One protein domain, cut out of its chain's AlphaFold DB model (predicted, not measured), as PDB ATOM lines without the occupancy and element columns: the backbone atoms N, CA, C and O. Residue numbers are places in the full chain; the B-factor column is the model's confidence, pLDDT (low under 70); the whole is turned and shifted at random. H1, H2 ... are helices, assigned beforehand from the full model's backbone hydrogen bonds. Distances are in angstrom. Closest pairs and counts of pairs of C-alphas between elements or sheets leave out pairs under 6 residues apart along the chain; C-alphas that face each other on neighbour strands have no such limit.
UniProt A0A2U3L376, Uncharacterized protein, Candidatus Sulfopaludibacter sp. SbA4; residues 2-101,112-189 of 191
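What this domain is: This is residues 2 to 101 and 112 to 189 of the 191 residues of an uncharacterized protein of Candidatus Sulfopaludibacter sp. SbA4 (UniProt A0A2U3L376). A compact body of crossed helices has H3 and H6 at its core, side by side and running opposite ways, with H5 packed along H6 on one side of this pair. Long H1 crosses H3 on the side away from H5, and H2 folds back along H3; at the other end of the body H4 crosses H6, H7 makes a corner with the last residues of H6, 158 to 162, and both H4 and H7 pack on the early part of H1. The printed part has 178 residues with seven named helices, H1 to H7 in order, and no named strand; the class is all helix. The whole is compact, with a radius of gyration of the C-alphas of 15.9 A, and its C-alphas span 45 by 37 by 28 A, a rounded outline.

How they stand to each other: H1, residues 2 to 25, touches H3, residues 64 to 78, with residues 19 to 23 alone; the lines are about perpendicular at 79 degrees, and the closest C-alphas are those of Ser 20 and Val 72, 5.6 A apart. With residues 5 to 13 alone, H1 touches H4, residues 84 to 98, at a steep tilt of 60 degrees, opposite ways, the C-alphas of Ala 9 and Trp 87 coming closest at 5.0 A. H2, residues 35 to 54, forms a helical hairpin with H3, at a steep tilt of 41 degrees; the C-alphas of Met 45 and Phe 70 are closest, at 4.9 A. The hub is H6, residues 139 to 162, which touches four helices. H3 touches it at a shallow tilt of 29 degrees, opposite ways, with the C-alphas of Leu 71 and Val 150 closest at 5.8 A. H4 touches H6 at a steep tilt of 60 degrees, the same way, the C-alphas of Ala 90 and Arg 155 coming closest at 5.5 A. H5, residues 113 to 127, makes a helical hairpin with H6 at a shallow tilt of 19 degrees; the C-alphas of Ala 114 and Ala 159 are closest, at 4.8 A. H7, residues 176 to 189, is about perpendicular to H6 at 78 degrees and touches its residues 158 to 162 alone, with the C-alphas of Ala 161 and Ala 180 closest at 4.2 A. H4 and H5 only just touch, with 3 pairs of C-alphas within 8 A, those of Ser 97 and Pro 113 closest at 6.1 A. Among the pairs that stay apart are H1 and H6, and H2 and H4. In H1 to H6 every O i to N i+4 pair is within hydrogen-bond range; in H7 it is 9 of 10.

Where its parts are: H1 begins at C-alpha 2, at (220.924, 209.381, 192.891), and runs 34.6 A from Gln 2 to Lys 25. H2 runs 28.6 A from Pro 35 to Arg 54, and H3 21.1 A from Tyr 64 to Leu 78. H4, Thr 84 to Gln 98, measures 21.3 A, and H5, Pro 113 to Gln 127, 21.4 A. H6 begins at C-alpha 139, at (206.928, 240.029, 210.405), and runs 34.9 A to Ala 162. H7 runs 20.5 A from Phe 176 to C-alpha 189, at (216.743, 209.068, 184.047).

The domain as a whole: The two C-alphas farthest apart are those of Pro 32 and Pro 101, at 52.0 A. Residues 102 to 111 are not printed, and C-alphas 101 and 112 stand 11.0 A apart across this cut. The links H5 to H6 and H6 to H7 are long. The mean pLDDT of the printed part is 90.0; residues 31 to 33, 99 to 101 and 133 to 135 are under 70.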
ATOM      1  N   GLN A   2     220.418 208.501 191.821       72.81
ATOM      2  CA  GLN A   2     220.924 209.381 192.891       72.81
ATOM      3  C   GLN A   2     222.274 210.079 192.598       72.81
ATOM      4  O   GLN A   2     222.320 211.299 192.724       72.81
ATOM      5  N   PRO A   3     223.307 209.400 192.049       79.56
ATOM      6  CA  PRO A   3     224.594 210.050 191.758       79.56
ATOM      7  C   PRO A   3     224.518 211.161 190.698       79.56
ATOM      8  O   PRO A   3     225.312 212.096 190.712       79.56
ATOM      9  N   GLN A   4     223.561 211.072 189.768       85.31
ATOM     10  CA  GLN A   4     223.384 212.062 188.703       85.31
ATOM     11  C   GLN A   4     222.635 213.300 189.206       85.31
ATOM     12  O   GLN A   4     223.005 214.418 188.857       85.31
ATOM     13  N   LEU A   5     221.625 213.111 190.066       90.94
ATOM     14  CA  LEU A   5     220.962 214.223 190.751       90.94
ATOM     15  C   LEU A   5     221.913 214.921 191.728       90.94
ATOM     16  O   LEU A   5     221.886 216.143 191.822       90.94
ATOM     17  N   ASP A   6     222.786 214.166 192.402       93.25
ATOM     18  CA  ASP A   6     223.838 214.713 193.264       93.25
ATOM     19  C   ASP A   6     224.801 215.612 192.493       93.25
ATOM     20  O   ASP A   6     225.085 216.733 192.921       93.25
ATOM     21  N   HIS A   7     225.276 215.129 191.343       94.56
ATOM     22  CA  HIS A   7     226.172 215.890 190.483       94.56
ATOM     23  C   HIS A   7     225.503 217.169 189.969       94.56
ATOM     24  O   HIS A   7     226.047 218.256 190.154       94.56
ATOM     25  N   LEU A   8     224.288 217.066 189.417       95.88
ATOM     26  CA  LEU A   8     223.552 218.237 188.941       95.88
ATOM     27  C   LEU A   8     223.258 219.226 190.077       95.88
ATOM     28  O   LEU A   8     223.400 220.430 189.898       95.88
ATOM     29  N   ALA A   9     222.885 218.753 191.266       97.25
ATOM     30  CA  ALA A   9     222.644 219.627 192.410       97.25
ATOM     31  C   ALA A   9     223.898 220.424 192.812       97.25
ATOM     32  O   ALA A   9     223.781 221.584 193.218       97.25
ATOM     33  N   ALA A  10     225.090 219.828 192.703       97.31
ATOM     34  CA  ALA A  10     226.349 220.532 192.930       97.31
ATOM     35  C   ALA A  10     226.592 221.594 191.845       97.31
ATOM     36  O   ALA A  10     226.833 222.753 192.177       97.31
ATOM     37  N   GLU A  11     226.407 221.247 190.569       96.31
ATOM     38  CA  GLU A  11     226.543 222.199 189.457       96.31
ATOM     39  C   GLU A  11     225.562 223.377 189.553       96.31
ATOM     40  O   GLU A  11     225.938 224.521 189.296       96.31
ATOM     41  N   LEU A  12     224.312 223.120 189.952       97.56
ATOM     42  CA  LEU A  12     223.300 224.155 190.186       97.56
ATOM     43  C   LEU A  12     223.676 225.067 191.355       97.56
ATOM     44  O   LEU A  12     223.393 226.262 191.306       97.56
ATOM     45  N   THR A  13     224.336 224.522 192.382       97.56
ATOM     46  CA  THR A  13     224.853 225.322 193.502       97.56
ATOM     47  C   THR A  13     225.901 226.311 192.995       97.56
ATOM     48  O   THR A  13     225.749 227.512 193.188       97.56
ATOM     49  N   GLU A  14     226.911 225.827 192.268       96.44
ATOM     50  CA  GLU A  14     227.975 226.675 191.712       96.44
ATOM     51  C   GLU A  14     227.443 227.703 190.706       96.44
ATOM     52  O   GLU A  14     227.862 228.864 190.689       96.44
ATOM     53  N   TRP A  15     226.506 227.290 189.849       96.12
ATOM     54  CA  TRP A  15     225.840 228.188 188.911       96.12
ATOM     55  C   TRP A  15     225.080 229.295 189.642       96.12
ATOM     56  O   TRP A  15     225.265 230.473 189.327       96.12
ATOM     57  N   PHE A  16     224.261 228.946 190.634       96.81
ATOM     58  CA  PHE A  16     223.466 229.932 191.352       96.81
ATOM     59  C   PHE A  16     224.334 230.861 192.208       96.81
ATOM     60  O   PHE A  16     224.038 232.053 192.294       96.81
ATOM     61  N   ASP A  17     225.440 230.366 192.768       95.31
ATOM     62  CA  ASP A  17     226.439 231.202 193.439       95.31
ATOM     63  C   ASP A  17     227.026 232.240 192.469       95.31
ATOM     64  O   ASP A  17     227.086 233.426 192.800       95.31
ATOM     65  N   SER A  18     227.340 231.849 191.228       93.88
ATOM     66  CA  SER A  18     227.781 232.792 190.192       93.88
ATOM     67  C   SER A  18     226.708 233.832 189.836       93.88
ATOM     68  O   SER A  18     227.039 235.002 189.623       93.88
ATOM     69  N   VAL A  19     225.431 233.439 189.757       93.50
ATOM     70  CA  VAL A  19     224.306 234.364 189.506       93.50
ATOM     71  C   VAL A  19     224.132 235.337 190.675       93.50
ATOM     72  O   VAL A  19     223.948 236.542 190.466       93.50
ATOM     73  N   SER A  20     224.228 234.835 191.906       92.38
ATOM     74  CA  SER A  20     224.173 235.635 193.128       92.38
ATOM     75  C   SER A  20     225.311 236.653 193.167       92.38
ATOM     76  O   SER A  20     225.050 237.842 193.355       92.38
ATOM     77  N   ASP A  21     226.550 236.232 192.920       91.50
ATOM     78  CA  ASP A  21     227.720 237.113 192.915       91.50
ATOM     79  C   ASP A  21     227.614 238.213 191.856       91.50
ATOM     80  O   ASP A  21     227.890 239.384 192.139       91.50
ATOM     81  N   LEU A  22     227.179 237.862 190.641       90.25
ATOM     82  CA  LEU A  22     226.963 238.833 189.572       90.25
ATOM     83  C   LEU A  22     225.896 239.860 189.967       90.25
ATOM     84  O   LEU A  22     226.106 241.063 189.808       90.25
ATOM     85  N   THR A  23     224.771 239.403 190.519       89.50
ATOM     86  CA  THR A  23     223.666 240.270 190.958       89.50
ATOM     87  C   THR A  23     224.086 241.170 192.123       89.50
ATOM     88  O   THR A  23     223.733 242.349 192.154       89.50
ATOM     89  N   GLN A  24     224.884 240.657 193.063       86.56
ATOM     90  CA  GLN A  24     225.412 241.448 194.176       86.56
ATOM     91  C   GLN A  24     226.348 242.558 193.698       86.56
ATOM     92  O   GLN A  24     226.222 243.690 194.155       86.56
ATOM     93  N   LYS A  25     227.256 242.254 192.764       86.38
ATOM     94  CA  LYS A  25     228.218 243.229 192.222       86.38
ATOM     95  C   LYS A  25     227.568 244.263 191.306       86.38
ATOM     96  O   LYS A  25     228.037 245.393 191.248       86.38
ATOM     97  N   SER A  26     226.505 243.883 190.598       84.38
ATOM     98  CA  SER A  26     225.796 244.760 189.662       84.38
ATOM     99  C   SER A  26     224.592 245.435 190.320       84.38
ATOM    100  O   SER A  26     224.678 246.581 190.745       84.38
ATOM    101  N   LEU A  27     223.476 244.720 190.450       80.75
ATOM    102  CA  LEU A  27     222.181 245.253 190.864       80.75
ATOM    103  C   LEU A  27     222.192 245.820 192.291       80.75
ATOM    104  O   LEU A  27     221.592 246.863 192.540       80.75
ATOM    105  N   PHE A  28     222.876 245.156 193.227       80.12
ATOM    106  CA  PHE A  28     222.923 245.589 194.633       80.12
ATOM    107  C   PHE A  28     224.161 246.424 194.986       80.12
ATOM    108  O   PHE A  28     224.181 247.082 196.028       80.12
ATOM    109  N   GLY A  29     225.174 246.431 194.117       72.88
ATOM    110  CA  GLY A  29     226.424 247.170 194.305       72.88
ATOM    111  C   GLY A  29     226.300 248.672 194.044       72.88
ATOM    112  O   GLY A  29     227.144 249.434 194.505       72.88
ATOM    113  N   ILE A  30     225.238 249.107 193.355       71.81
ATOM    114  CA  ILE A  30     224.999 250.516 192.992       71.81
ATOM    115  C   ILE A  30     224.701 251.386 194.225       71.81
ATOM    116  O   ILE A  30     225.006 252.577 194.230       71.81
ATOM    117  N   ALA A  31     224.118 250.810 195.281       67.62
ATOM    118  CA  ALA A  31     223.795 251.541 196.502       67.62
ATOM    119  C   ALA A  31     224.935 251.463 197.541       67.62
ATOM    120  O   ALA A  31     225.528 250.386 197.727       67.62
ATOM    121  N   PRO A  32     225.208 252.566 198.270       63.72
ATOM    122  CA  PRO A  32     226.110 252.544 199.417       63.72
ATOM    123  C   PRO A  32     225.615 251.549 200.477       63.72
ATOM    124  O   PRO A  32     224.418 251.255 200.565       63.72
ATOM    125  N   GLU A  33     226.545 250.996 201.260       69.44
ATOM    126  CA  GLU A  33     226.223 249.990 202.277       69.44
ATOM    127  C   GLU A  33     225.218 250.517 203.316       69.44
ATOM    128  O   GLU A  33     225.131 251.719 203.570       69.44
ATOM    129  N   GLY A  34     224.459 249.606 203.933       73.88
ATOM    130  CA  GLY A  34     223.462 249.940 204.951       73.88
ATOM    131  C   GLY A  34     222.022 249.999 204.411       73.88
ATOM    132  O   GLY A  34     221.702 249.301 203.444       73.88
ATOM    133  N   PRO A  35     221.131 250.811 205.016       79.25
ATOM    134  CA  PRO A  35     219.682 250.749 204.780       79.25
ATOM    135  C   PRO A  35     219.253 250.916 203.317       79.25
ATOM    136  O   PRO A  35     218.245 250.354 202.894       79.25
ATOM    137  N   HIS A  36     220.021 251.670 202.527       81.00
ATOM    138  CA  HIS A  36     219.741 251.877 201.106       81.00
ATOM    139  C   HIS A  36     219.948 250.602 200.286       81.00
ATOM    140  O   HIS A  36     219.110 250.276 199.448       81.00
ATOM    141  N   ARG A  37     221.018 249.845 200.555       81.75
ATOM    142  CA  ARG A  37     221.259 248.560 199.890       81.75
ATOM    143  C   ARG A  37     220.178 247.541 200.249       81.75
ATOM    144  O   ARG A  37     219.680 246.853 199.361       81.75
ATOM    145  N   ASP A  38     219.755 247.498 201.510       84.75
ATOM    146  CA  ASP A  38     218.669 246.611 201.944       84.75
ATOM    147  C   ASP A  38     217.331 246.972 201.281       84.75
ATOM    148  O   ASP A  38     216.576 246.085 200.878       84.75
ATOM    149  N   ALA A  39     217.056 248.267 201.095       86.50
ATOM    150  CA  ALA A  39     215.877 248.723 200.366       86.50
ATOM    151  C   ALA A  39     215.897 248.280 198.895       86.50
ATOM    152  O   ALA A  39     214.870 247.824 198.398       86.50
ATOM    153  N   VAL A  40     217.051 248.339 198.215       88.94
ATOM    154  CA  VAL A  40     217.195 247.853 196.827       88.94
ATOM    155  C   VAL A  40     216.965 246.343 196.734       88.94
ATOM    156  O   VAL A  40     216.306 245.878 195.805       88.94
ATOM    157  N   VAL A  41     217.460 245.563 197.702       91.19
ATOM    158  CA  VAL A  41     217.204 244.112 197.761       91.19
ATOM    159  C   VAL A  41     215.704 243.837 197.885       91.19
ATOM    160  O   VAL A  41     215.159 243.033 197.129       91.19
ATOM    161  N   VAL A  42     215.018 244.527 198.801       91.81
ATOM    162  CA  VAL A  42     213.570 244.363 199.005       91.81
ATOM    163  C   VAL A  42     212.773 244.821 197.781       91.81
ATOM    164  O   VAL A  42     211.838 244.131 197.379       91.81
ATOM    165  N   ASP A  43     213.144 245.940 197.161       91.50
ATOM    166  CA  ASP A  43     212.489 246.441 195.950       91.50
ATOM    167  C   ASP A  43     212.653 245.469 194.775       91.50
ATOM    168  O   ASP A  43     211.668 245.110 194.130       91.50
ATOM    169  N   SER A  44     213.864 244.946 194.562       93.44
ATOM    170  CA  SER A  44     214.127 243.919 193.551       93.44
ATOM    171  C   SER A  44     213.294 242.658 193.791       93.44
ATOM    172  O   SER A  44     212.668 242.144 192.861       93.44
ATOM    173  N   MET A  45     213.215 242.188 195.041       95.38
ATOM    174  CA  MET A  45     212.382 241.042 195.409       95.38
ATOM    175  C   MET A  45     210.904 241.298 195.076       95.38
ATOM    176  O   MET A  45     210.278 240.477 194.409       95.38
ATOM    177  N   ILE A  46     210.358 242.448 195.483       95.25
ATOM    178  CA  ILE A  46     208.959 242.835 195.231       95.25
ATOM    179  C   ILE A  46     208.679 242.957 193.730       95.25
ATOM    180  O   ILE A  46     207.677 242.436 193.237       95.25
ATOM    181  N   ARG A  47     209.555 243.639 192.987       95.50
ATOM    182  CA  ARG A  47     209.401 243.847 191.545       95.50
ATOM    183  C   ARG A  47     209.354 242.516 190.801       95.50
ATOM    184  O   ARG A  47     208.447 242.314 189.998       95.50
ATOM    185  N   ASN A  48     210.298 241.618 191.075       97.12
ATOM    186  CA  ASN A  48     210.356 240.327 190.396       97.12
ATOM    187  C   ASN A  48     209.215 239.398 190.828       97.12
ATOM    188  O   ASN A  48     208.616 238.764 189.966       97.12
ATOM    189  N   ALA A  49     208.823 239.399 192.108       97.19
ATOM    190  CA  ALA A  49     207.641 238.669 192.573       97.19
ATOM    191  C   ALA A  49     206.366 239.105 191.833       97.19
ATOM    192  O   ALA A  49     205.593 238.265 191.388       97.19
ATOM    193  N   ARG A  50     206.167 240.413 191.620       96.44
ATOM    194  CA  ARG A  50     205.018 240.935 190.857       96.44
ATOM    195  C   ARG A  50     205.031 240.517 189.388       96.44
ATOM    196  O   ARG A  50     203.962 240.290 188.828       96.44
ATOM    197  N   ILE A  51     206.210 240.447 188.766       96.50
ATOM    198  CA  ILE A  51     206.354 239.949 187.390       96.50
ATOM    199  C   ILE A  51     205.966 238.470 187.339       96.50
ATOM    200  O   ILE A  51     205.108 238.108 186.542       96.50
ATOM    201  N   ILE A  52     206.543 237.646 188.221       96.75
ATOM    202  CA  ILE A  52     206.271 236.202 188.303       96.75
ATOM    203  C   ILE A  52     204.781 235.931 188.529       96.75
ATOM    204  O   ILE A  52     204.192 235.099 187.843       96.75
ATOM    205  N   TYR A  53     204.176 236.656 189.470       95.88
ATOM    206  CA  TYR A  53     202.779 236.487 189.851       95.88
ATOM    207  C   TYR A  53     201.829 236.747 188.676       95.88
ATOM    208  O   TYR A  53     200.937 235.950 188.402       95.88
ATOM    209  N   ARG A  54     202.056 237.838 187.934       95.06
ATOM    210  CA  ARG A  54     201.183 238.268 186.827       95.06
ATOM    211  C   ARG A  54     201.427 237.534 185.514       95.06
ATOM    212  O   ARG A  54     200.555 237.552 184.655       95.06
ATOM    213  N   ALA A  55     202.624 236.997 185.317       93.56
ATOM    214  CA  ALA A  55     202.984 236.338 184.075       93.56
ATOM    215  C   ALA A  55     202.342 234.950 183.993       93.56
ATOM    216  O   ALA A  55     202.339 234.194 184.964       93.56
ATOM    217  N   GLU A  56     201.831 234.612 182.813       90.88
ATOM    218  CA  GLU A  56     201.466 233.239 182.478       90.88
ATOM    219  C   GLU A  56     202.727 232.382 182.307       90.88
ATOM    220  O   GLU A  56     203.822 232.902 182.076       90.88
ATOM    221  N   LEU A  57     202.576 231.061 182.426       89.81
ATOM    222  CA  LEU A  57     203.661 230.151 182.071       89.81
ATOM    223  C   LEU A  57     203.848 230.145 180.564       89.81
ATOM    224  O   LEU A  57     202.901 229.924 179.814       89.81
ATOM    225  N   ASP A  58     205.088 230.335 180.144       84.56
ATOM    226  CA  ASP A  58     205.482 230.306 178.749       84.56
ATOM    227  C   ASP A  58     206.585 229.271 178.515       84.56
ATOM    228  O   ASP A  58     207.399 228.974 179.392       84.56
ATOM    229  N   SER A  59     206.625 228.738 177.298       77.94
ATOM    230  CA  SER A  59     207.676 227.828 176.842       77.94
ATOM    231  C   SER A  59     208.930 228.557 176.349       77.94
ATOM    232  O   SER A  59     209.904 227.903 175.995       77.94
ATOM    233  N   GLU A  60     208.943 229.893 176.322       80.88
ATOM    234  CA  GLU A  60     210.078 230.701 175.851       80.88
ATOM    235  C   GLU A  60     211.064 231.044 176.982       80.88
ATOM    236  O   GLU A  60     212.130 231.604 176.727       80.88
ATOM    237  N   GLY A  61     210.744 230.691 178.230       82.94
ATOM    238  CA  GLY A  61     211.607 230.928 179.382       82.94
ATOM    239  C   GLY A  61     211.604 232.372 179.882       82.94
ATOM    240  O   GLY A  61     212.555 232.779 180.552       82.94
ATOM    241  N   LYS A  62     210.560 233.170 179.610       89.50
ATOM    242  CA  LYS A  62     210.500 234.587 180.040       89.50
ATOM    243  C   LYS A  62     210.582 234.751 181.556       89.50
ATOM    244  O   LYS A  62     211.063 235.777 182.043       89.50
ATOM    245  N   LEU A  63     210.161 233.735 182.306       93.56
ATOM    246  CA  LEU A  63     210.260 233.701 183.764       93.56
ATOM    247  C   LEU A  63     211.672 233.435 184.303       93.56
ATOM    248  O   LEU A  63     211.896 233.675 185.490       93.56
ATOM    249  N   TYR A  64     212.633 233.009 183.477       94.38
ATOM    250  CA  TYR A  64     213.987 232.662 183.924       94.38
ATOM    251  C   TYR A  64     214.661 233.791 184.717       94.38
ATOM    252  O   TYR A  64     215.047 233.606 185.875       94.38
ATOM    253  N   SER A  65     214.768 234.980 184.119       94.50
ATOM    254  CA  SER A  65     215.436 236.120 184.755       94.50
ATOM    255  C   SER A  65     214.677 236.630 185.990       94.50
ATOM    256  O   SER A  65     215.318 236.789 187.033       94.50
ATOM    257  N   PRO A  66     213.341 236.842 185.950       96.50
ATOM    258  CA  PRO A  66     212.572 237.178 187.147       96.50
ATOM    259  C   PRO A  66     212.746 236.177 188.294       96.50
ATOM    260  O   PRO A  66     212.951 236.601 189.431       96.50
ATOM    261  N   LEU A  67     212.724 234.869 188.013       97.25
ATOM    262  CA  LEU A  67     212.932 233.829 189.025       97.25
ATOM    263  C   LEU A  67     214.332 233.910 189.633       97.25
ATOM    264  O   LEU A  67     214.459 233.897 190.855       97.25
ATOM    265  N   CYS A  68     215.373 234.064 188.811       96.62
ATOM    266  CA  CYS A  68     216.745 234.201 189.299       96.62
ATOM    267  C   CYS A  68     216.904 235.428 190.207       96.62
ATOM    268  O   CYS A  68     217.419 235.316 191.320       96.62
ATOM    269  N   PHE A  69     216.419 236.596 189.778       96.19
ATOM    270  CA  PHE A  69     216.533 237.818 190.575       96.19
ATOM    271  C   PHE A  69     215.685 237.776 191.845       96.19
ATOM    272  O   PHE A  69     216.140 238.245 192.889       96.19
ATOM    273  N   PHE A  70     214.491 237.184 191.784       97.56
ATOM    274  CA  PHE A  70     213.678 236.936 192.970       97.56
ATOM    275  C   PHE A  70     214.412 236.033 193.966       97.56
ATOM    276  O   PHE A  70     214.545 236.407 195.129       97.56
ATOM    277  N   LEU A  71     214.945 234.891 193.515       98.00
ATOM    278  CA  LEU A  71     215.673 233.942 194.360       98.00
ATOM    279  C   LEU A  71     216.883 234.596 195.030       98.00
ATOM    280  O   LEU A  71     217.050 234.465 196.243       98.00
ATOM    281  N   VAL A  72     217.703 235.333 194.276       96.88
ATOM    282  CA  VAL A  72     218.883 236.015 194.828       96.88
ATOM    283  C   VAL A  72     218.474 237.066 195.862       96.88
ATOM    284  O   VAL A  72     219.034 237.104 196.962       96.88
ATOM    285  N   ALA A  73     217.480 237.901 195.546       96.19
ATOM    286  CA  ALA A  73     217.008 238.945 196.449       96.19
ATOM    287  C   ALA A  73     216.392 238.361 197.733       96.19
ATOM    288  O   ALA A  73     216.715 238.807 198.835       96.19
ATOM    289  N   ALA A  74     215.560 237.325 197.605       96.88
ATOM    290  CA  ALA A  74     214.916 236.650 198.727       96.88
ATOM    291  C   ALA A  74     215.933 235.927 199.622       96.88
ATOM    292  O   ALA A  74     215.899 236.088 200.843       96.88
ATOM    293  N   CYS A  75     216.899 235.207 199.039       96.50
ATOM    294  CA  CYS A  75     217.980 234.577 199.800       96.50
ATOM    295  C   CYS A  75     218.804 235.623 200.561       96.50
ATOM    296  O   CYS A  75     219.051 235.464 201.758       96.50
ATOM    297  N   ARG A  76     219.155 236.743 199.913       93.56
ATOM    298  CA  ARG A  76     219.882 237.838 200.568       93.56
ATOM    299  C   ARG A  76     219.081 238.464 201.708       93.56
ATOM    300  O   ARG A  76     219.666 238.730 202.760       93.56
ATOM    301  N   HIS A  77     217.781 238.681 201.508       93.38
ATOM    302  CA  HIS A  77     216.867 239.234 202.511       93.38
ATOM    303  C   HIS A  77     216.724 238.321 203.738       93.38
ATOM    304  O   HIS A  77     216.658 238.803 204.870       93.38
ATOM    305  N   LEU A  78     216.703 237.004 203.524       94.25
ATOM    306  CA  LEU A  78     216.622 236.007 204.591       94.25
ATOM    307  C   LEU A  78     217.976 235.702 205.253       94.25
ATOM    308  O   LEU A  78     217.994 235.073 206.307       94.25
ATOM    309  N   GLY A  79     219.096 236.133 204.663       92.12
ATOM    310  CA  GLY A  79     220.433 235.715 205.096       92.12
ATOM    311  C   GLY A  79     220.712 234.235 204.810       92.12
ATOM    312  O   GLY A  79     221.466 233.600 205.541       92.12
ATOM    313  N   ALA A  80     220.081 233.681 203.772       92.06
ATOM    314  CA  ALA A  80     220.159 232.278 203.387       92.06
ATOM    315  C   ALA A  80     221.032 232.071 202.138       92.06
ATOM    316  O   ALA A  80     221.281 233.001 201.366       92.06
ATOM    317  N   ARG A  81     221.469 230.827 201.921       93.00
ATOM    318  CA  ARG A  81     222.154 230.375 200.701       93.00
ATOM    319  C   ARG A  81     221.566 229.052 200.218       93.00
ATOM    320  O   ARG A  81     221.277 228.168 201.026       93.00
ATOM    321  N   LEU A  82     221.432 228.903 198.903       94.31
ATOM    322  CA  LEU A  82     220.916 227.688 198.275       94.31
ATOM    323  C   LEU A  82     222.037 226.675 198.042       94.31
ATOM    324  O   LEU A  82     222.607 226.601 196.961       94.31
ATOM    325  N   GLY A  83     222.347 225.890 199.074       95.25
ATOM    326  CA  GLY A  83     223.295 224.780 198.955       95.25
ATOM    327  C   GLY A  83     222.738 223.556 198.214       95.25
ATOM    328  O   GLY A  83     221.530 223.428 198.002       95.25
ATOM    329  N   THR A  84     223.625 222.601 197.929       97.06
ATOM    330  CA  THR A  84     223.357 221.357 197.183       97.06
ATOM    331  C   THR A  84     222.145 220.575 197.690       97.06
ATOM    332  O   THR A  84     221.385 220.038 196.891       97.06
ATOM    333  N   GLY A  85     221.915 220.537 199.007       96.62
ATOM    334  CA  GLY A  85     220.758 219.847 199.589       96.62
ATOM    335  C   GLY A  85     219.409 220.392 199.104       96.62
ATOM    336  O   GLY A  85     218.505 219.608 198.831       96.62
ATOM    337  N   HIS A  86     219.287 221.711 198.928       97.12
ATOM    338  CA  HIS A  86     218.052 222.334 198.446       97.12
ATOM    339  C   HIS A  86     217.796 221.999 196.974       97.12
ATOM    340  O   HIS A  86     216.676 221.649 196.604       97.12
ATOM    341  N   TRP A  87     218.840 222.067 196.142       97.56
ATOM    342  CA  TRP A  87     218.756 221.724 194.722       97.56
ATOM    343  C   TRP A  87     218.427 220.249 194.512       97.56
ATOM    344  O   TRP A  87     217.537 219.934 193.727       97.56
ATOM    345  N   ARG A  88     219.067 219.356 195.275       96.62
ATOM    346  CA  ARG A  88     218.754 217.922 195.278       96.62
ATOM    347  C   ARG A  88     217.285 217.673 195.609       96.62
ATOM    348  O   ARG A  88     216.599 217.022 194.832       96.62
ATOM    349  N   ALA A  89     216.789 218.237 196.710       95.94
ATOM    350  CA  ALA A  89     215.397 218.056 197.119       95.94
ATOM    351  C   ALA A  89     214.403 218.597 196.072       95.94
ATOM    352  O   ALA A  89     213.350 218.001 195.836       95.94
ATOM    353  N   ALA A  90     214.730 219.715 195.414       96.44
ATOM    354  CA  ALA A  90     213.910 220.268 194.339       96.44
ATOM    355  C   ALA A  90     213.896 219.359 193.094       96.44
ATOM    356  O   ALA A  90     212.826 219.120 192.537       96.44
ATOM    357  N   LEU A  91     215.050 218.805 192.703       95.81
ATOM    358  CA  LEU A  91     215.165 217.840 191.603       95.81
ATOM    359  C   LEU A  91     214.414 216.534 191.896       95.81
ATOM    360  O   LEU A  91     213.698 216.038 191.031       95.81
ATOM    361  N   GLU A  92     214.522 216.001 193.114       93.94
ATOM    362  CA  GLU A  92     213.769 214.818 193.554       93.94
ATOM    363  C   GLU A  92     212.258 215.076 193.526       93.94
ATOM    364  O   GLU A  92     211.501 214.247 193.023       93.94
ATOM    365  N   THR A  93     211.814 216.253 193.988       92.31
ATOM    366  CA  THR A  93     210.395 216.644 193.919       92.31
ATOM    367  C   THR A  93     209.913 216.703 192.468       92.31
ATOM    368  O   THR A  93     208.823 216.228 192.158       92.31
ATOM    369  N   LEU A  94     210.717 217.275 191.563       91.94
ATOM    370  CA  LEU A  94     210.379 217.352 190.144       91.94
ATOM    371  C   LEU A  94     210.267 215.951 189.525       91.94
ATOM    372  O   LEU A  94     209.252 215.647 188.903       91.94
ATOM    373  N   CYS A  95     211.250 215.088 189.781       89.94
ATOM    374  CA  CYS A  95     211.277 213.686 189.362       89.94
ATOM    375  C   CYS A  95     209.995 212.945 189.789       89.94
ATOM    376  O   CYS A  95     209.292 212.370 188.961       89.94
ATOM    377  N   GLN A  96     209.620 213.051 191.069       88.00
ATOM    378  CA  GLN A  96     208.394 212.450 191.610       88.00
ATOM    379  C   GLN A  96     207.127 213.050 190.990       88.00
ATOM    380  O   GLN A  96     206.173 212.334 190.696       88.00
ATOM    381  N   SER A  97     207.104 214.364 190.754       83.69
ATOM    382  CA  SER A  97     205.933 215.045 190.191       83.69
ATOM    383  C   SER A  97     205.632 214.646 188.741       83.69
ATOM    384  O   SER A  97     204.470 214.688 188.335       83.69
ATOM    385  N   GLN A  98     206.653 214.221 187.986       75.56
ATOM    386  CA  GLN A  98     206.505 213.672 186.633       75.56
ATOM    387  C   GLN A  98     205.922 212.249 186.638       75.56
ATOM    388  O   GLN A  98     205.312 211.836 185.655       75.56
ATOM    389  N   GLN A  99     206.066 211.517 187.746       68.44
ATOM    390  CA  GLN A  99     205.629 210.127 187.910       68.44
ATOM    391  C   GLN A  99     204.209 209.980 188.475       68.44
ATOM    392  O   GLN A  99     203.822 208.880 188.854       68.44
ATOM    393  N   LEU A 100     203.421 211.058 188.555       63.09
ATOM    394  CA  LEU A 100     202.034 211.020 189.034       63.09
ATOM    395  C   LEU A 100     201.045 211.006 187.850       63.09
ATOM    396  O   LEU A 100     200.499 212.063 187.513       63.09
ATOM    397  N   PRO A 101     200.788 209.852 187.198       54.12
ATOM    398  CA  PRO A 101     199.695 209.737 186.246       54.12
ATOM    399  C   PRO A 101     198.348 209.800 186.981       54.12
ATOM    400  O   PRO A 101     198.194 209.268 188.079       54.12
ATOM    401  N   THR A 112     200.852 220.581 184.285       83.69
ATOM    402  CA  THR A 112     202.276 220.199 184.287       83.69
ATOM    403  C   THR A 112     202.897 220.534 185.655       83.69
ATOM    404  O   THR A 112     202.345 221.361 186.395       83.69
ATOM    405  N   PRO A 113     204.037 219.932 186.042       88.69
ATOM    406  CA  PRO A 113     204.727 220.303 187.279       88.69
ATOM    407  C   PRO A 113     204.949 221.817 187.427       88.69
ATOM    408  O   PRO A 113     204.720 222.363 188.506       88.69
ATOM    409  N   ALA A 114     205.298 222.510 186.337       91.56
ATOM    410  CA  ALA A 114     205.473 223.962 186.332       91.56
ATOM    411  C   ALA A 114     204.190 224.702 186.743       91.56
ATOM    412  O   ALA A 114     204.241 225.598 187.583       91.56
ATOM    413  N   TRP A 115     203.030 224.289 186.224       90.69
ATOM    414  CA  TRP A 115     201.740 224.886 186.586       90.69
ATOM    415  C   TRP A 115     201.454 224.785 188.086       90.69
ATOM    416  O   TRP A 115     201.105 225.779 188.722       90.69
ATOM    417  N   ARG A 116     201.687 223.610 188.680       89.62
ATOM    418  CA  ARG A 116     201.453 223.382 190.116       89.62
ATOM    419  C   ARG A 116     202.418 224.191 190.978       89.62
ATOM    420  O   ARG A 116     201.993 224.850 191.919       89.62
ATOM    421  N   PHE A 117     203.710 224.189 190.640       94.00
ATOM    422  CA  PHE A 117     204.702 224.961 191.393       94.00
ATOM    423  C   PHE A 117     204.492 226.468 191.271       94.00
ATOM    424  O   PHE A 117     204.776 227.187 192.228       94.00
ATOM    425  N   LYS A 118     203.967 226.953 190.139       95.00
ATOM    426  CA  LYS A 118     203.578 228.357 190.010       95.00
ATOM    427  C   LYS A 118     202.425 228.712 190.944       95.00
ATOM    428  O   LYS A 118     202.536 229.718 191.630       95.00
ATOM    429  N   ALA A 119     201.375 227.896 191.022       93.19
ATOM    430  CA  ALA A 119     200.255 228.166 191.928       93.19
ATOM    431  C   ALA A 119     200.712 228.275 193.398       93.19
ATOM    432  O   ALA A 119     200.343 229.213 194.103       93.19
ATOM    433  N   GLU A 120     201.588 227.366 193.838       95.50
ATOM    434  CA  GLU A 120     202.178 227.403 195.184       95.50
ATOM    435  C   GLU A 120     203.088 228.625 195.405       95.50
ATOM    436  O   GLU A 120     203.096 229.234 196.479       95.50
ATOM    437  N   LEU A 121     203.849 229.018 194.380       97.25
ATOM    438  CA  LEU A 121     204.672 230.223 194.424       97.25
ATOM    439  C   LEU A 121     203.817 231.491 194.521       97.25
ATOM    440  O   LEU A 121     204.135 232.372 195.319       97.25
ATOM    441  N   ASP A 122     202.736 231.578 193.748       96.06
ATOM    442  CA  ASP A 122     201.825 232.721 193.751       96.06
ATOM    443  C   ASP A 122     201.179 232.890 195.135       96.06
ATOM    444  O   ASP A 122     201.199 233.989 195.695       96.06
ATOM    445  N   ALA A 123     200.737 231.789 195.756       94.12
ATOM    446  CA  ALA A 123     200.220 231.793 197.125       94.12
ATOM    447  C   ALA A 123     201.271 232.264 198.149       94.12
ATOM    448  O   ALA A 123     200.977 233.083 199.026       94.12
ATOM    449  N   ALA A 124     202.522 231.805 198.036       95.75
ATOM    450  CA  ALA A 124     203.603 232.250 198.916       95.75
ATOM    451  C   ALA A 124     203.933 233.746 198.732       95.75
ATOM    452  O   ALA A 124     204.195 234.455 199.708       95.75
ATOM    453  N   ILE A 125     203.892 234.247 197.493       95.50
ATOM    454  CA  ILE A 125     204.107 235.658 197.140       95.50
ATOM    455  C   ILE A 125     203.024 236.559 197.757       95.50
ATOM    456  O   ILE A 125     203.345 237.615 198.321       95.50
ATOM    457  N   GLU A 126     201.759 236.137 197.688       93.38
ATOM    458  CA  GLU A 126     200.631 236.821 198.328       93.38
ATOM    459  C   GLU A 126     200.780 236.847 199.847       93.38
ATOM    460  O   GLU A 126     200.752 237.918 200.457       93.38
ATOM    461  N   GLN A 127     201.028 235.689 200.465       92.06
ATOM    462  CA  GLN A 127     201.198 235.569 201.916       92.06
ATOM    463  C   GLN A 127     202.365 236.420 202.433       92.06
ATOM    464  O   GLN A 127     202.259 237.073 203.474       92.06
ATOM    465  N   ALA A 128     203.466 236.498 201.682       91.81
ATOM    466  CA  ALA A 128     204.602 237.361 201.999       91.81
ATOM    467  C   ALA A 128     204.282 238.871 201.883       91.81
ATOM    468  O   ALA A 128     205.056 239.715 202.365       91.81
ATOM    469  N   GLY A 129     203.141 239.233 201.286       91.06
ATOM    470  CA  GLY A 129     202.705 240.609 201.065       91.06
ATOM    471  C   GLY A 129     203.539 241.320 200.002       91.06
ATOM    472  O   GLY A 129     203.826 242.508 200.146       91.06
ATOM    473  N   LEU A 130     204.005 240.604 198.974       91.44
ATOM    474  CA  LEU A 130     204.868 241.178 197.931       91.44
ATOM    475  C   LEU A 130     204.073 241.840 196.793       91.44
ATOM    476  O   LEU A 130     204.634 242.625 196.027       91.44
ATOM    477  N   ILE A 131     202.763 241.589 196.701       87.31
ATOM    478  CA  ILE A 131     201.885 242.220 195.706       87.31
ATOM    479  C   ILE A 131     201.349 243.547 196.242       87.31
ATOM    480  O   ILE A 131     201.850 244.603 195.846       87.31
ATOM    481  N   ASP A 132     200.443 243.505 197.218       76.69
ATOM    482  CA  ASP A 132     199.716 244.694 197.691       76.69
ATOM    483  C   ASP A 132     200.266 245.296 198.989       76.69
ATOM    484  O   ASP A 132     199.715 246.256 199.523       76.69
ATOM    485  N   ARG A 133     201.384 244.766 199.510       65.94
ATOM    486  CA  ARG A 133     201.999 245.135 200.808       65.94
ATOM    487  C   ARG A 133     201.115 244.895 202.036       65.94
ATOM    488  O   ARG A 133     201.616 244.983 203.156       65.94
ATOM    489  N   THR A 134     199.855 244.537 201.841       63.34
ATOM    490  CA  THR A 134     198.965 243.977 202.846       63.34
ATOM    491  C   THR A 134     199.272 242.492 202.989       63.34
ATOM    492  O   THR A 134     199.220 241.718 202.042       63.34
ATOM    493  N   SER A 135     199.651 242.092 204.195       69.38
ATOM    494  CA  SER A 135     199.692 240.691 204.592       69.38
ATOM    495  C   SER A 135     199.045 240.605 205.962       69.38
ATOM    496  O   SER A 135     199.296 241.455 206.819       69.38
ATOM    497  N   LEU A 136     198.204 239.591 206.158       73.50
ATOM    498  CA  LEU A 136     197.629 239.276 207.468       73.50
ATOM    499  C   LEU A 136     198.680 238.675 208.417       73.50
ATOM    500  O   LEU A 136     198.427 238.529 209.610       73.50
ATOM    501  N   LEU A 137     199.858 238.330 207.888       80.06
ATOM    502  CA  LEU A 137     200.954 237.725 208.626       80.06
ATOM    503  C   LEU A 137     201.799 238.778 209.347       80.06
ATOM    504  O   LEU A 137     202.110 239.852 208.821       80.06
ATOM    505  N   ASN A 138     202.256 238.425 210.550       86.56
ATOM    506  CA  ASN A 138     203.249 239.222 211.262       86.56
ATOM    507  C   ASN A 138     204.622 239.153 210.556       86.56
ATOM    508  O   ASN A 138     204.848 238.386 209.620       86.56
ATOM    509  N   LYS A 139     205.589 239.955 211.016       84.81
ATOM    510  CA  LYS A 139     206.928 240.029 210.405       84.81
ATOM    511  C   LYS A 139     207.659 238.676 210.347       84.81
ATOM    512  O   LYS A 139     208.409 238.452 209.400       84.81
ATOM    513  N   GLY A 140     207.493 237.819 211.354       84.75
ATOM    514  CA  GLY A 140     208.108 236.490 211.396       84.75
ATOM    515  C   GLY A 140     207.485 235.559 210.363       84.75
ATOM    516  O   GLY A 140     208.191 235.014 209.519       84.75
ATOM    517  N   ASP A 141     206.161 235.484 210.352       88.00
ATOM    518  CA  ASP A 141     205.403 234.630 209.435       88.00
ATOM    519  C   ASP A 141     205.586 235.054 207.970       88.00
ATOM    520  O   ASP A 141     205.700 234.219 207.076       88.00
ATOM    521  N   ARG A 142     205.754 236.357 207.708       89.12
ATOM    522  CA  ARG A 142     206.132 236.847 206.374       89.12
ATOM    523  C   ARG A 142     207.494 236.330 205.917       89.12
ATOM    524  O   ARG A 142     207.656 236.041 204.738       89.12
ATOM    525  N   LYS A 143     208.476 236.190 206.815       92.31
ATOM    526  CA  LYS A 143     209.776 235.588 206.460       92.31
ATOM    527  C   LYS A 143     209.632 234.108 206.124       92.31
ATOM    528  O   LYS A 143     210.299 233.645 205.205       92.31
ATOM    529  N   VAL A 144     208.752 233.393 206.826       94.19
ATOM    530  CA  VAL A 144     208.417 231.999 206.501       94.19
ATOM    531  C   VAL A 144     207.802 231.921 205.104       94.19
ATOM    532  O   VAL A 144     208.277 231.139 204.285       94.19
ATOM    533  N   ALA A 145     206.839 232.790 204.788       95.06
ATOM    534  CA  ALA A 145     206.239 232.864 203.456       95.06
ATOM    535  C   ALA A 145     207.270 233.184 202.356       95.06
ATOM    536  O   ALA A 145     207.254 232.560 201.299       95.06
ATOM    537  N   ILE A 146     208.235 234.081 202.609       96.38
ATOM    538  CA  ILE A 146     209.349 234.328 201.672       96.38
ATOM    539  C   ILE A 146     210.207 233.065 201.501       96.38
ATOM    540  O   ILE A 146     210.594 232.745 200.380       96.38
ATOM    541  N   GLY A 147     210.479 232.321 202.578       97.00
ATOM    542  CA  GLY A 147     211.197 231.043 202.515       97.00
ATOM    543  C   GLY A 147     210.463 229.990 201.679       97.00
ATOM    544  O   GLY A 147     211.083 229.318 200.854       97.00
ATOM    545  N   LEU A 148     209.137 229.899 201.816       96.94
ATOM    546  CA  LEU A 148     208.292 229.077 200.943       96.94
ATOM    547  C   LEU A 148     208.349 229.568 199.490       96.94
ATOM    548  O   LEU A 148     208.473 228.758 198.576       96.94
ATOM    549  N   GLY A 149     208.352 230.883 199.273       97.62
ATOM    550  CA  GLY A 149     208.537 231.481 197.953       97.62
ATOM    551  C   GLY A 149     209.860 231.068 197.308       97.62
ATOM    552  O   GLY A 149     209.875 230.667 196.150       97.62
ATOM    553  N   VAL A 150     210.970 231.079 198.053       98.19
ATOM    554  CA  VAL A 150     212.269 230.571 197.568       98.19
ATOM    555  C   VAL A 150     212.157 229.097 197.171       98.19
ATOM    556  O   VAL A 150     212.541 228.715 196.068       98.19
ATOM    557  N   ASN A 151     211.571 228.281 198.045       97.62
ATOM    558  CA  ASN A 151     211.378 226.850 197.836       97.62
ATOM    559  C   ASN A 151     210.570 226.538 196.556       97.62
ATOM    560  O   ASN A 151     210.954 225.660 195.777       97.62
ATOM    561  N   TRP A 152     209.475 227.260 196.312       97.88
ATOM    562  CA  TRP A 152     208.633 227.065 195.128       97.88
ATOM    563  C   TRP A 152     209.227 227.680 193.862       97.88
ATOM    564  O   TRP A 152     209.162 227.052 192.809       97.88
ATOM    565  N   ALA A 153     209.897 228.830 193.955       98.00
ATOM    566  CA  ALA A 153     210.578 229.448 192.818       98.00
ATOM    567  C   ALA A 153     211.705 228.567 192.263       98.00
ATOM    568  O   ALA A 153     211.840 228.456 191.047       98.00
ATOM    569  N   MET A 154     212.466 227.880 193.124       97.94
ATOM    570  CA  MET A 154     213.457 226.891 192.677       97.94
ATOM    571  C   MET A 154     212.808 225.755 191.881       97.94
ATOM    572  O   MET A 154     213.290 225.388 190.813       97.94
ATOM    573  N   ARG A 155     211.706 225.194 192.392       97.19
ATOM    574  CA  ARG A 155     211.000 224.085 191.732       97.19
ATOM    575  C   ARG A 155     210.365 224.518 190.421       97.19
ATOM    576  O   ARG A 155     210.473 223.792 189.439       97.19
ATOM    577  N   LEU A 156     209.758 225.702 190.393       96.69
ATOM    578  CA  LEU A 156     209.200 226.279 189.180       96.69
ATOM    579  C   LEU A 156     210.286 226.489 188.120       96.69
ATOM    580  O   LEU A 156     210.100 226.078 186.983       96.69
ATOM    581  N   LEU A 157     211.434 227.054 188.502       97.31
ATOM    582  CA  LEU A 157     212.571 227.252 187.604       97.31
ATOM    583  C   LEU A 157     213.016 225.934 186.951       97.31
ATOM    584  O   LEU A 157     213.180 225.875 185.733       97.31
ATOM    585  N   LEU A 158     213.181 224.874 187.748       96.56
ATOM    586  CA  LEU A 158     213.566 223.555 187.241       96.56
ATOM    587  C   LEU A 158     212.466 222.927 186.374       96.56
ATOM    588  O   LEU A 158     212.774 222.320 185.354       96.56
ATOM    589  N   ALA A 159     211.194 223.090 186.738       94.44
ATOM    590  CA  ALA A 159     210.081 222.576 185.946       94.44
ATOM    591  C   ALA A 159     209.973 223.276 184.583       94.44
ATOM    592  O   ALA A 159     209.865 222.602 183.565       94.44
ATOM    593  N   CYS A 160     210.099 224.606 184.538       94.06
ATOM    594  CA  CYS A 160     210.164 225.349 183.279       94.06
ATOM    595  C   CYS A 160     211.355 224.903 182.418       94.06
ATOM    596  O   CYS A 160     211.220 224.782 181.207       94.06
ATOM    597  N   ALA A 161     212.515 224.638 183.029       94.94
ATOM    598  CA  ALA A 161     213.697 224.145 182.322       94.94
ATOM    599  C   ALA A 161     213.486 222.726 181.751       94.94
ATOM    600  O   ALA A 161     213.916 222.428 180.635       94.94
ATOM    601  N   ALA A 162     212.790 221.857 182.488       92.69
ATOM    602  CA  ALA A 162     212.437 220.512 182.034       92.69
ATOM    603  C   ALA A 162     211.470 220.525 180.837       92.69
ATOM    604  O   ALA A 162     211.607 219.686 179.951       92.69
ATOM    605  N   ASP A 163     210.548 221.489 180.798       89.06
ATOM    606  CA  ASP A 163     209.539 221.635 179.740       89.06
ATOM    607  C   ASP A 163     210.012 222.519 178.559       89.06
ATOM    608  O   ASP A 163     209.265 222.741 177.605       89.06
ATOM    609  N   TYR A 164     211.247 223.037 178.596       91.88
ATOM    610  CA  TYR A 164     211.765 223.955 177.578       91.88
ATOM    611  C   TYR A 164     212.017 223.243 176.230       91.88
ATOM    612  O   TYR A 164     212.768 222.266 176.178       91.88
ATOM    613  N   PRO A 165     211.432 223.698 175.110       88.50
ATOM    614  CA  PRO A 165     211.524 222.982 173.844       88.50
ATOM    615  C   PRO A 165     212.903 223.137 173.194       88.50
ATOM    616  O   PRO A 165     213.342 224.249 172.919       88.50
ATOM    617  N   ASN A 166     213.538 222.008 172.859       86.19
ATOM    618  CA  ASN A 166     214.771 221.927 172.060       86.19
ATOM    619  C   ASN A 166     215.878 222.902 172.516       86.19
ATOM    620  O   ASN A 166     216.289 223.759 171.726       86.19
ATOM    621  N   PRO A 167     216.368 222.805 173.768       89.56
ATOM    622  CA  PRO A 167     217.434 223.679 174.234       89.56
ATOM    623  C   PRO A 167     218.677 223.560 173.348       89.56
ATOM    624  O   PRO A 167     219.150 222.460 173.062       89.56
ATOM    625  N   VAL A 168     219.228 224.706 172.951       87.69
ATOM    626  CA  VAL A 168     220.517 224.796 172.259       87.69
ATOM    627  C   VAL A 168     221.455 225.614 173.133       87.69
ATOM    628  O   VAL A 168     221.219 226.800 173.366       87.69
ATOM    629  N   GLU A 169     222.500 224.972 173.652       88.50
ATOM    630  CA  GLU A 169     223.486 225.650 174.492       88.50
ATOM    631  C   GLU A 169     224.303 226.662 173.681       88.50
ATOM    632  O   GLU A 169     224.797 226.370 172.588       88.50
ATOM    633  N   SER A 170     224.502 227.845 174.260       84.88
ATOM    634  CA  SER A 170     225.467 228.819 173.760       84.88
ATOM    635  C   SER A 170     226.832 228.568 174.417       84.88
ATOM    636  O   SER A 170     226.916 228.571 175.649       84.88
ATOM    637  N   PRO A 171     227.921 228.371 173.647       83.94
ATOM    638  CA  PRO A 171     229.238 228.091 174.215       83.94
ATOM    639  C   PRO A 171     229.671 229.147 175.238       83.94
ATOM    640  O   PRO A 171     229.713 230.337 174.937       83.94
ATOM    641  N   GLY A 172     230.006 228.711 176.454       82.31
ATOM    642  CA  GLY A 172     230.482 229.590 177.530       82.31
ATOM    643  C   GLY A 172     229.393 230.361 178.289       82.31
ATOM    644  O   GLY A 172     229.722 231.067 179.243       82.31
ATOM    645  N   HIS A 173     228.114 230.207 177.936       83.62
ATOM    646  CA  HIS A 173     227.005 230.884 178.604       83.62
ATOM    647  C   HIS A 173     226.175 229.903 179.438       83.62
ATOM    648  O   HIS A 173     225.627 228.936 178.922       83.62
ATOM    649  N   LYS A 174     226.048 230.176 180.744       89.50
ATOM    650  CA  LYS A 174     225.145 229.441 181.650       89.50
ATOM    651  C   LYS A 174     223.770 230.117 181.719       89.50
ATOM    652  O   LYS A 174     223.361 230.624 182.768       89.50
ATOM    653  N   ASP A 175     223.120 230.220 180.566       89.88
ATOM    654  CA  ASP A 175     221.787 230.802 180.397       89.88
ATOM    655  C   ASP A 175     220.667 229.765 180.627       89.88
ATOM    656  O   ASP A 175     220.899 228.676 181.157       89.88
ATOM    657  N   PHE A 176     219.428 230.111 180.264       93.00
ATOM    658  CA  PHE A 176     218.299 229.204 180.446       93.00
ATOM    659  C   PHE A 176     218.409 227.930 179.597       93.00
ATOM    660  O   PHE A 176     218.008 226.866 180.060       93.00
ATOM    661  N   SER A 177     219.009 228.004 178.405       93.94
ATOM    662  CA  SER A 177     219.211 226.844 177.531       93.94
ATOM    663  C   SER A 177     220.235 225.875 178.121       93.94
ATOM    664  O   SER A 177     220.030 224.660 178.071       93.94
ATOM    665  N   TRP A 178     221.297 226.395 178.748       95.00
ATOM    666  CA  TRP A 178     222.222 225.584 179.548       95.00
ATOM    667  C   TRP A 178     221.489 224.874 180.693       95.00
ATOM    668  O   TRP A 178     221.584 223.654 180.830       95.00
ATOM    669  N   LEU A 179     220.696 225.610 181.481       95.06
ATOM    670  CA  LEU A 179     219.939 225.031 182.595       95.06
ATOM    671  C   LEU A 179     218.975 223.935 182.110       95.06
ATOM    672  O   LEU A 179     218.947 222.842 182.677       95.06
ATOM    673  N   ALA A 180     218.220 224.212 181.047       95.06
ATOM    674  CA  ALA A 180     217.288 223.278 180.426       95.06
ATOM    675  C   ALA A 180     217.979 221.998 179.954       95.06
ATOM    676  O   ALA A 180     217.515 220.909 180.284       95.06
ATOM    677  N   THR A 181     219.124 222.102 179.278       94.94
ATOM    678  CA  THR A 181     219.882 220.933 178.802       94.94
ATOM    679  C   THR A 181     220.272 220.011 179.956       94.94
ATOM    680  O   THR A 181     220.058 218.797 179.898       94.94
ATOM    681  N   ARG A 182     220.786 220.583 181.052       95.06
ATOM    682  CA  ARG A 182     221.191 219.812 182.236       95.06
ATOM    683  C   ARG A 182     220.008 219.175 182.955       95.06
ATOM    684  O   ARG A 182     220.060 217.993 183.297       95.06
ATOM    685  N   VAL A 183     218.934 219.937 183.164       94.56
ATOM    686  CA  VAL A 183     217.730 219.440 183.838       94.56
ATOM    687  C   VAL A 183     217.059 218.349 183.008       94.56
ATOM    688  O   VAL A 183     216.743 217.297 183.556       94.56
ATOM    689  N   GLN A 184     216.900 218.525 181.695       93.00
ATOM    690  CA  GLN A 184     216.292 217.517 180.821       93.00
ATOM    691  C   GLN A 184     217.100 216.217 180.789       93.00
ATOM    692  O   GLN A 184     216.518 215.137 180.895       93.00
ATOM    693  N   ALA A 185     218.434 216.303 180.738       92.00
ATOM    694  CA  ALA A 185     219.304 215.131 180.828       92.00
ATOM    695  C   ALA A 185     219.135 214.374 182.159       92.00
ATOM    696  O   ALA A 185     219.140 213.142 182.180       92.00
ATOM    697  N   ALA A 186     218.950 215.091 183.272       91.31
ATOM    698  CA  ALA A 186     218.679 214.485 184.573       91.31
ATOM    699  C   ALA A 186     217.248 213.936 184.701       91.31
ATOM    700  O   ALA A 186     217.043 212.913 185.347       91.31
ATOM    701  N   MET A 187     216.254 214.568 184.077       89.81
ATOM    702  CA  MET A 187     214.870 214.080 184.097       89.81
ATOM    703  C   MET A 187     214.665 212.869 183.176       89.81
ATOM    704  O   MET A 187     213.788 212.047 183.426       89.81
ATOM    705  N   ALA A 188     215.503 212.682 182.152       86.44
ATOM    706  CA  ALA A 188     215.462 211.490 181.302       86.44
ATOM    707  C   ALA A 188     215.711 210.183 182.081       86.44
ATOM    708  O   ALA A 188     215.182 209.145 181.699       86.44
ATOM    709  N   VAL A 189     216.468 210.234 183.184       82.69
ATOM    710  CA  VAL A 189     216.743 209.068 184.047       82.69
ATOM    711  C   VAL A 189     215.748 208.901 185.201       82.69
ATOM    712  O   VAL A 189     215.904 207.991 186.014       82.69
TER     713      VAL A 189